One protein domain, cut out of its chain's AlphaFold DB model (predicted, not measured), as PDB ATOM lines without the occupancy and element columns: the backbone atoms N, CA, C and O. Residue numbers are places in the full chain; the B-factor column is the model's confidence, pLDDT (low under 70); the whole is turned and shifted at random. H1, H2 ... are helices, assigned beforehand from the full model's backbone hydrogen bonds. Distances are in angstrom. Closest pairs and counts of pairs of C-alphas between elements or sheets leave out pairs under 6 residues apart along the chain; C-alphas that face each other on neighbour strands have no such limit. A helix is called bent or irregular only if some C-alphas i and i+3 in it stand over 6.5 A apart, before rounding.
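AT A GLANCE: This is residues 46 to 111 of the 111 residues of an uncharacterized protein of Cupriavidus sp. YR651 (UniProt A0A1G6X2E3). Two helices, H2 and the much longer H3, make a loose V, joined at its closed end by the link of residues 72 to 80 and opening toward the far end of H3, where residues 99 to 111 stick out free. A small third helix, H1, comes before H2 at the open end of its arm and is turned steeply from it, away from H3. The printed part has 66 residues with three named helices, in the order H1, H2, H3, and no named strand; the class is all helix. The whole is loose, with a radius of gyration of the C-alphas of 15.7 A, and its outline is flat, spanning 45 by 33 by 17 A.

HOW THE PARTS SIT: H1, residues 46 to 52, is close to but not clearly touching H2, residues 56 to 71. Their closest C-alphas, those of Leu 50 and Tyr 56, are 7.8 A apart. The two run the same way at a steep tilt of 52 degrees. H2 touches H3, residues 81 to 108, with residues 64 to 71 alone, and H3 touches H2 with residues 87 to 94 alone. The closest C-alphas of this pair are those of Gly 68 and Glu 91, 6.8 A apart. H2 and H3 run opposite ways at a steep tilt of 52 degrees, with their centres 10.9 A apart. H1 and H3 are apart. In H1, H2 and H3 every pair of O i and N i+4 is within hydrogen-bond range.

IN THESE COORDINATES: H1 begins at Glu 46, with its C-alpha at (17.852, 11.386, 37.668), and ends at Glu 52. H2 runs from Tyr 56 to Leu 71, 22.6 A from first to last C-alpha, and its last C-alpha is at (42.226, 33.001, 44.341). H3 is the longest helix, with 28 residues from Glu 81 to Thr 108 and 41.1 A from first to last C-alpha. It ends with C-alpha 108 at (22.936, 19.070, 63.939). None of the three helices is bent.

THE WHOLE: The two C-alphas farthest apart, those of Lys 78 and Gln 111, are 48.4 A from each other. The printed part has no cut and ends at Gln 111, the chain's last residue. The link from H1 to H2 is tight, with 3 residues, and the link from H2 to H3 is short, with 9 residues. Residues 51 to 57 stand free, and so do residues 99 to 111, of which 99 to 108 belong to H3. The mean pLDDT of the printed part is 81.0; it is under 70 at residues 46 to 57, residue 59 and residues 109 to 111.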
ATOM      1  N   GLU A  46      17.769   9.928  37.568       56.91
ATOM      2  CA  GLU A  46      17.852  11.386  37.668       56.91
ATOM      3  C   GLU A  46      17.499  11.878  39.082       56.91
ATOM      4  O   GLU A  46      18.195  12.730  39.635       56.91
ATOM      5  N   ALA A  47      16.501  11.259  39.724       60.41
ATOM      6  CA  ALA A  47      16.198  11.476  41.138       60.41
ATOM      7  C   ALA A  47      17.367  11.066  42.050       60.41
ATOM      8  O   ALA A  47      17.724  11.823  42.951       60.41
ATOM      9  N   ARG A  48      18.015   9.921  41.785       57.00
ATOM     10  CA  ARG A  48      19.226   9.509  42.512       57.00
ATOM     11  C   ARG A  48      20.391  10.456  42.307       57.00
ATOM     12  O   ARG A  48      21.090  10.730  43.262       57.00
ATOM     13  N   ILE A  49      20.611  10.997  41.113       59.84
ATOM     14  CA  ILE A  49      21.687  11.973  40.890       59.84
ATOM     15  C   ILE A  49      21.446  13.234  41.728       59.84
ATOM     16  O   ILE A  49      22.380  13.756  42.334       59.84
ATOM     17  N   LEU A  50      20.198  13.703  41.808       58.53
ATOM     18  CA  LEU A  50      19.833  14.849  42.644       58.53
ATOM     19  C   LEU A  50      20.009  14.571  44.147       58.53
ATOM     20  O   LEU A  50      20.357  15.492  44.890       58.53
ATOM     21  N   ASP A  51      19.790  13.327  44.575       56.16
ATOM     22  CA  ASP A  51      19.918  12.881  45.969       56.16
ATOM     23  C   ASP A  51      21.381  12.571  46.365       56.16
ATOM     24  O   ASP A  51      21.860  13.021  47.403       56.16
ATOM     25  N   GLU A  52      22.129  11.877  45.500       54.28
ATOM     26  CA  GLU A  52      23.484  11.357  45.747       54.28
ATOM     27  C   GLU A  52      24.598  12.374  45.433       54.28
ATOM     28  O   GLU A  52      25.578  12.462  46.172       54.28
ATOM     29  N   VAL A  53      24.475  13.166  44.358       58.53
ATOM     30  CA  VAL A  53      25.499  14.164  43.959       58.53
ATOM     31  C   VAL A  53      25.272  15.512  44.664       58.53
ATOM     32  O   VAL A  53      26.140  16.390  44.682       58.53
ATOM     33  N   GLY A  54      24.116  15.662  45.311       55.44
ATOM     34  CA  GLY A  54      23.676  16.893  45.944       55.44
ATOM     35  C   GLY A  54      23.060  17.861  44.939       55.44
ATOM     36  O   GLY A  54      23.395  17.886  43.752       55.44
ATOM     37  N   SER A  55      22.140  18.687  45.441       66.38
ATOM     38  CA  SER A  55      21.409  19.658  44.628       66.38
ATOM     39  C   SER A  55      22.347  20.563  43.824       66.38
ATOM     40  O   SER A  55      23.510  20.763  44.168       66.38
ATOM     41  N   TYR A  56      21.827  21.196  42.778       65.62
ATOM     42  CA  TYR A  56      22.581  22.164  41.976       65.62
ATOM     43  C   TYR A  56      23.279  23.257  42.825       65.62
ATOM     44  O   TYR A  56      24.381  23.699  42.510       65.62
ATOM     45  N   GLY A  57      22.709  23.621  43.982       66.88
ATOM     46  CA  GLY A  57      23.353  24.511  44.954       66.88
ATOM     47  C   GLY A  57      24.590  23.914  45.646       66.88
ATOM     48  O   GLY A  57      25.520  24.649  45.976       66.88
ATOM     49  N   HIS A  58      24.649  22.593  45.833       71.19
ATOM     50  CA  HIS A  58      25.850  21.892  46.295       71.19
ATOM     51  C   HIS A  58      26.987  22.014  45.276       71.19
ATOM     52  O   HIS A  58      28.113  22.332  45.657       71.19
ATOM     53  N   GLN A  59      26.685  21.833  43.987       69.44
ATOM     54  CA  GLN A  59      27.672  21.947  42.908       69.44
ATOM     55  C   GLN A  59      28.237  23.369  42.811       69.44
ATOM     56  O   GLN A  59      29.454  23.539  42.784       69.44
ATOM     57  N   ILE A  60      27.379  24.395  42.863       75.94
ATOM     58  CA  ILE A  60      27.816  25.803  42.906       75.94
ATOM     59  C   ILE A  60      28.676  26.068  44.145       75.94
ATOM     60  O   ILE A  60      29.723  26.703  44.047       75.94
ATOM     61  N   GLY A  61      28.280  25.538  45.306       79.94
ATOM     62  CA  GLY A  61      29.078  25.641  46.523       79.94
ATOM     63  C   GLY A  61      30.480  25.048  46.356       79.94
ATOM     64  O   GLY A  61      31.450  25.669  46.772       79.94
ATOM     65  N   LYS A  62      30.597  23.888  45.699       83.88
ATOM     66  CA  LYS A  62      31.887  23.248  45.402       83.88
ATOM     67  C   LYS A  62      32.733  24.044  44.412       83.88
ATOM     68  O   LYS A  62      33.941  24.134  44.602       83.88
ATOM     69  N   MET A  63      32.115  24.634  43.389       85.56
ATOM     70  CA  MET A  63      32.812  25.529  42.461       85.56
ATOM     71  C   MET A  63      33.343  26.771  43.181       85.56
ATOM     72  O   MET A  63      34.491  27.148  42.964       85.56
ATOM     73  N   GLY A  64      32.545  27.364  44.073       87.19
ATOM     74  CA  GLY A  64      32.967  28.493  44.901       87.19
ATOM     75  C   GLY A  64      34.142  28.143  45.817       87.19
ATOM     76  O   GLY A  64      35.135  28.864  45.834       87.19
ATOM     77  N   ASP A  65      34.069  26.998  46.504       86.62
ATOM     78  CA  ASP A  65      35.151  26.505  47.363       86.62
ATOM     79  C   ASP A  65      36.455  26.298  46.550       86.62
ATOM     80  O   ASP A  65      37.531  26.717  46.977       86.62
ATOM     81  N   ALA A  66      36.370  25.706  45.351       92.81
ATOM     82  CA  ALA A  66      37.522  25.500  44.470       92.81
ATOM     83  C   ALA A  66      38.111  26.819  43.942       92.81
ATOM     84  O   ALA A  66      39.332  26.987  43.923       92.81
ATOM     85  N   LEU A  67      37.259  27.769  43.543       91.75
ATOM     86  CA  LEU A  67      37.699  29.084  43.085       91.75
ATOM     87  C   LEU A  67      38.396  29.857  44.212       91.75
ATOM     88  O   LEU A  67      39.437  30.456  43.965       91.75
ATOM     89  N   GLY A  68      37.896  29.779  45.448       90.44
ATOM     90  CA  GLY A  68      38.551  30.379  46.614       90.44
ATOM     91  C   GLY A  68      39.988  29.883  46.817       90.44
ATOM     92  O   GLY A  68      40.886  30.682  47.072       90.44
ATOM     93  N   VAL A  69      40.243  28.583  46.623       93.50
ATOM     94  CA  VAL A  69      41.610  28.025  46.683       93.50
ATOM     95  C   VAL A  69      42.502  28.627  45.600       93.50
ATOM     96  O   VAL A  69      43.637  29.004  45.878       93.50
ATOM     97  N   LEU A  70      42.004  28.750  44.368       93.44
ATOM     98  CA  LEU A  70      42.777  29.341  43.273       93.44
ATOM     99  C   LEU A  70      43.075  30.824  43.524       93.44
ATOM    100  O   LEU A  70      44.202  31.265  43.304       93.44
ATOM    101  N   LEU A  71      42.093  31.577  44.025       91.75
ATOM    102  CA  LEU A  71      42.226  33.001  44.341       91.75
ATOM    103  C   LEU A  71      43.254  33.267  45.449       91.75
ATOM    104  O   LEU A  71      43.951  34.281  45.394       91.75
ATOM    105  N   ALA A  72      43.435  32.328  46.384       90.81
ATOM    106  CA  ALA A  72      44.486  32.400  47.401       90.81
ATOM    107  C   ALA A  72      45.915  32.343  46.820       90.81
ATOM    108  O   ALA A  72      46.868  32.751  47.481       90.81
ATOM    109  N   HIS A  73      46.077  31.858  45.584       93.12
ATOM    110  CA  HIS A  73      47.361  31.784  44.885       93.12
ATOM    111  C   HIS A  73      47.563  32.900  43.846       93.12
ATOM    112  O   HIS A  73      48.615  32.954  43.206       93.12
ATOM    113  N   VAL A  74      46.584  33.793  43.662       92.56
ATOM    114  CA  VAL A  74      46.688  34.904  42.710       92.56
ATOM    115  C   VAL A  74      47.586  36.008  43.268       92.56
ATOM    116  O   VAL A  74      47.397  36.495  44.382       92.56
ATOM    117  N   ASP A  75      48.542  36.458  42.455       92.25
ATOM    118  CA  ASP A  75      49.382  37.617  42.754       92.25
ATOM    119  C   ASP A  75      48.570  38.917  42.653       92.25
ATOM    120  O   ASP A  75      48.378  39.484  41.573       92.25
ATOM    121  N   ARG A  76      48.100  39.404  43.805       90.69
ATOM    122  CA  ARG A  76      47.258  40.605  43.910       90.69
ATOM    123  C   ARG A  76      47.955  41.886  43.439       90.69
ATOM    124  O   ARG A  76      47.267  42.864  43.165       90.69
ATOM    125  N   SER A  77      49.287  41.907  43.324       91.19
ATOM    126  CA  SER A  77      50.029  43.097  42.875       91.19
ATOM    127  C   SER A  77      49.854  43.398  41.384       91.19
ATOM    128  O   SER A  77      50.050  44.533  40.957       91.19
ATOM    129  N   LYS A  78      49.455  42.392  40.597       94.19
ATOM    130  CA  LYS A  78      49.247  42.500  39.145       94.19
ATOM    131  C   LYS A  78      47.819  42.871  38.761       94.19
ATOM    132  O   LYS A  78      47.534  43.020  37.578       94.19
ATOM    133  N   LEU A  79      46.938  42.983  39.747       93.75
ATOM    134  CA  LEU A  79      45.530  43.270  39.545       93.75
ATOM    135  C   LEU A  79      45.267  44.771  39.633       93.75
ATOM    136  O   LEU A  79      45.827  45.485  40.470       93.75
ATOM    137  N   THR A  80      44.346  45.237  38.804       95.81
ATOM    138  CA  THR A  80      43.747  46.561  38.934       95.81
ATOM    139  C   THR A  80      42.990  46.684  40.260       95.81
ATOM    140  O   THR A  80      42.700  45.712  40.961       95.81
ATOM    141  N   GLU A  81      42.672  47.913  40.659       92.62
ATOM    142  CA  GLU A  81      41.845  48.160  41.845       92.62
ATOM    143  C   GLU A  81      40.460  47.509  41.740       92.62
ATOM    144  O   GLU A  81      40.031  46.841  42.678       92.62
ATOM    145  N   THR A  82      39.821  47.590  40.572       94.06
ATOM    146  CA  THR A  82      38.512  46.977  40.314       94.06
ATOM    147  C   THR A  82      38.547  45.449  40.406       94.06
ATOM    148  O   THR A  82      37.651  44.843  40.992       94.06
ATOM    149  N   GLU A  83      39.587  44.810  39.863       91.94
ATOM    150  CA  GLU A  83      39.746  43.351  39.934       91.94
ATOM    151  C   GLU A  83      39.963  42.883  41.375       91.94
ATOM    152  O   GLU A  83      39.352  41.903  41.796       91.94
ATOM    153  N   ARG A  84      40.779  43.606  42.154       92.50
ATOM    154  CA  ARG A  84      40.974  43.308  43.583       92.50
ATOM    155  C   ARG A  84      39.667  43.423  44.355       92.50
ATOM    156  O   ARG A  84      39.315  42.480  45.051       92.50
ATOM    157  N   CYS A  85      38.922  44.511  44.153       89.62
ATOM    158  CA  CYS A  85      37.629  44.721  44.803       89.62
ATOM    159  C   CYS A  85      36.644  43.584  44.496       89.62
ATOM    160  O   CYS A  85      36.022  43.042  45.403       89.62
ATOM    161  N   THR A  86      36.562  43.159  43.231       90.50
ATOM    162  CA  THR A  86      35.691  42.045  42.813       90.50
ATOM    163  C   THR A  86      36.053  40.736  43.519       90.50
ATOM    164  O   THR A  86      35.173  39.985  43.941       90.50
ATOM    165  N   ILE A  87      37.350  40.443  43.647       91.31
ATOM    166  CA  ILE A  87      37.806  39.233  44.336       91.31
ATOM    167  C   ILE A  87      37.501  39.318  45.833       91.31
ATOM    168  O   ILE A  87      37.015  38.344  46.403       91.31
ATOM    169  N   ASP A  88      37.735  40.471  46.455       90.88
ATOM    170  CA  ASP A  88      37.498  40.661  47.886       90.88
ATOM    171  C   ASP A  88      36.002  40.514  48.223       90.88
ATOM    172  O   ASP A  88      35.640  39.828  49.178       90.88
ATOM    173  N   GLU A  89      35.109  41.070  47.396       90.19
ATOM    174  CA  GLU A  89      33.658  40.876  47.521       90.19
ATOM    175  C   GLU A  89      33.259  39.398  47.420       90.19
ATOM    176  O   GLU A  89      32.422  38.912  48.187       90.19
ATOM    177  N   PHE A  90      33.874  38.664  46.491       89.44
ATOM    178  CA  PHE A  90      33.623  37.238  46.325       89.44
ATOM    179  C   PHE A  90      34.118  36.418  47.528       89.44
ATOM    180  O   PHE A  90      33.405  35.538  48.017       89.44
ATOM    181  N   GLU A  91      35.302  36.725  48.062       90.12
ATOM    182  CA  GLU A  91      35.848  36.067  49.256       90.12
ATOM    183  C   GLU A  91      34.984  36.322  50.500       90.12
ATOM    184  O   GLU A  91      34.746  35.398  51.287       90.12
ATOM    185  N   VAL A  92      34.432  37.533  50.644       91.44
ATOM    186  CA  VAL A  92      33.454  37.848  51.696       91.44
ATOM    187  C   VAL A  92      32.210  36.966  51.566       91.44
ATOM    188  O   VAL A  92      31.793  36.353  52.553       91.44
ATOM    189  N   GLN A  93      31.650  36.820  50.362       87.50
ATOM    190  CA  GLN A  93      30.487  35.950  50.144       87.50
ATOM    191  C   GLN A  93      30.783  34.481  50.480       87.50
ATOM    192  O   GLN A  93      29.970  33.814  51.129       87.50
ATOM    193  N   LEU A  94      31.957  33.961  50.100       87.31
ATOM    194  CA  LEU A  94      32.369  32.603  50.470       87.31
ATOM    195  C   LEU A  94      32.461  32.427  51.994       87.31
ATOM    196  O   LEU A  94      32.010  31.407  52.528       87.31
ATOM    197  N   ALA A  95      32.984  33.427  52.709       87.62
ATOM    198  CA  ALA A  95      33.071  33.406  54.166       87.62
ATOM    199  C   ALA A  95      31.682  33.399  54.834       87.62
ATOM    200  O   ALA A  95      31.458  32.667  55.806       87.62
ATOM    201  N   GLU A  96      30.718  34.152  54.304       86.62
ATOM    202  CA  GLU A  96      29.333  34.138  54.785       86.62
ATOM    203  C   GLU A  96      28.672  32.770  54.587       86.62
ATOM    204  O   GLU A  96      28.077  32.220  55.523       86.62
ATOM    205  N   ILE A  97      28.839  32.174  53.403       83.19
ATOM    206  CA  ILE A  97      28.352  30.824  53.100       83.19
ATOM    207  C   ILE A  97      28.965  29.810  54.075       83.19
ATOM    208  O   ILE A  97      28.244  28.983  54.645       83.19
ATOM    209  N   ALA A  98      30.276  29.883  54.319       84.38
ATOM    210  CA  ALA A  98      30.961  29.015  55.272       84.38
ATOM    211  C   ALA A  98      30.395  29.170  56.692       84.38
ATOM    212  O   ALA A  98      30.129  28.170  57.364       84.38
ATOM    213  N   ARG A  99      30.113  30.402  57.130       85.44
ATOM    214  CA  ARG A  99      29.504  30.669  58.438       85.44
ATOM    215  C   ARG A  99      28.108  30.055  58.562       85.44
ATOM    216  O   ARG A  99      27.776  29.503  59.612       85.44
ATOM    217  N   VAL A 100      27.287  30.124  57.514       84.38
ATOM    218  CA  VAL A 100      25.957  29.486  57.494       84.38
ATOM    219  C   VAL A 100      26.083  27.959  57.549       84.38
ATOM    220  O   VAL A 100      25.400  27.324  58.357       84.38
ATOM    221  N   LYS A 101      27.000  27.370  56.765       81.00
ATOM    222  CA  LYS A 101      27.298  25.924  56.795       81.00
ATOM    223  C   LYS A 101      27.719  25.472  58.204       81.00
ATOM    224  O   LYS A 101      27.173  24.498  58.720       81.00
ATOM    225  N   GLN A 102      28.623  26.208  58.857       84.12
ATOM    226  CA  GLN A 102      29.098  25.912  60.217       84.12
ATOM    227  C   GLN A 102      27.982  26.002  61.263       84.12
ATOM    228  O   GLN A 102      27.854  25.109  62.099       84.12
ATOM    229  N   LYS A 103      27.136  27.043  61.205       82.75
ATOM    230  CA  LYS A 103      25.975  27.174  62.102       82.75
ATOM    231  C   LYS A 103      25.040  25.970  61.988       82.75
ATOM    232  O   LYS A 103      24.605  25.446  63.008       82.75
ATOM    233  N   ARG A 104      24.757  25.512  60.763       81.56
ATOM    234  CA  ARG A 104      23.926  24.321  60.529       81.56
ATOM    235  C   ARG A 104      24.577  23.059  61.099       81.56
ATOM    236  O   ARG A 104      23.909  22.324  61.814       81.56
ATOM    237  N   ALA A 105      25.869  22.848  60.846       78.75
ATOM    238  CA  ALA A 105      26.602  21.697  61.379       78.75
ATOM    239  C   ALA A 105      26.600  21.667  62.920       78.75
ATOM    240  O   ALA A 105      26.358  20.620  63.517       78.75
ATOM    241  N   ALA A 106      26.790  22.821  63.567       80.88
ATOM    242  CA  ALA A 106      26.756  22.940  65.024       80.88
ATOM    243  C   ALA A 106      25.364  22.669  65.626       80.88
ATOM    244  O   ALA A 106      25.273  22.174  66.747       80.88
ATOM    245  N   LEU A 107      24.283  22.991  64.906       78.69
ATOM    246  CA  LEU A 107      22.916  22.662  65.321       78.69
ATOM    247  C   LEU A 107      22.634  21.162  65.205       78.69
ATOM    248  O   LEU A 107      22.036  20.596  66.112       78.69
ATOM    249  N   THR A 108      23.088  20.520  64.126       73.25
ATOM    250  CA  THR A 108      22.936  19.070  63.939       73.25
ATOM    251  C   THR A 108      23.741  18.272  64.966       73.25
ATOM    252  O   THR A 108      23.243  17.278  65.464       73.25
ATOM    253  N   ALA A 109      24.941  18.724  65.345       68.38
ATOM    254  CA  ALA A 109      25.782  18.042  66.337       68.38
ATOM    255  C   ALA A 109      25.283  18.148  67.795       68.38
ATOM    256  O   ALA A 109      25.875  17.550  68.690       68.38
ATOM    257  N   ARG A 110      24.250  18.960  68.055       61.38
ATOM    258  CA  ARG A 110      23.626  19.127  69.380       61.38
ATOM    259  C   ARG A 110      22.345  18.302  69.555       61.38
ATOM    260  O   ARG A 110      21.763  18.362  70.636       61.38
ATOM    261  N   GLN A 111      21.898  17.609  68.509       51.41
ATOM    262  CA  GLN A 111      20.804  16.633  68.550       51.41
ATOM    263  C   GLN A 111      21.383  15.227  68.668       51.41
ATOM    264  O   GLN A 111      20.722  14.403  69.332       51.41
TER     265      GLN A 111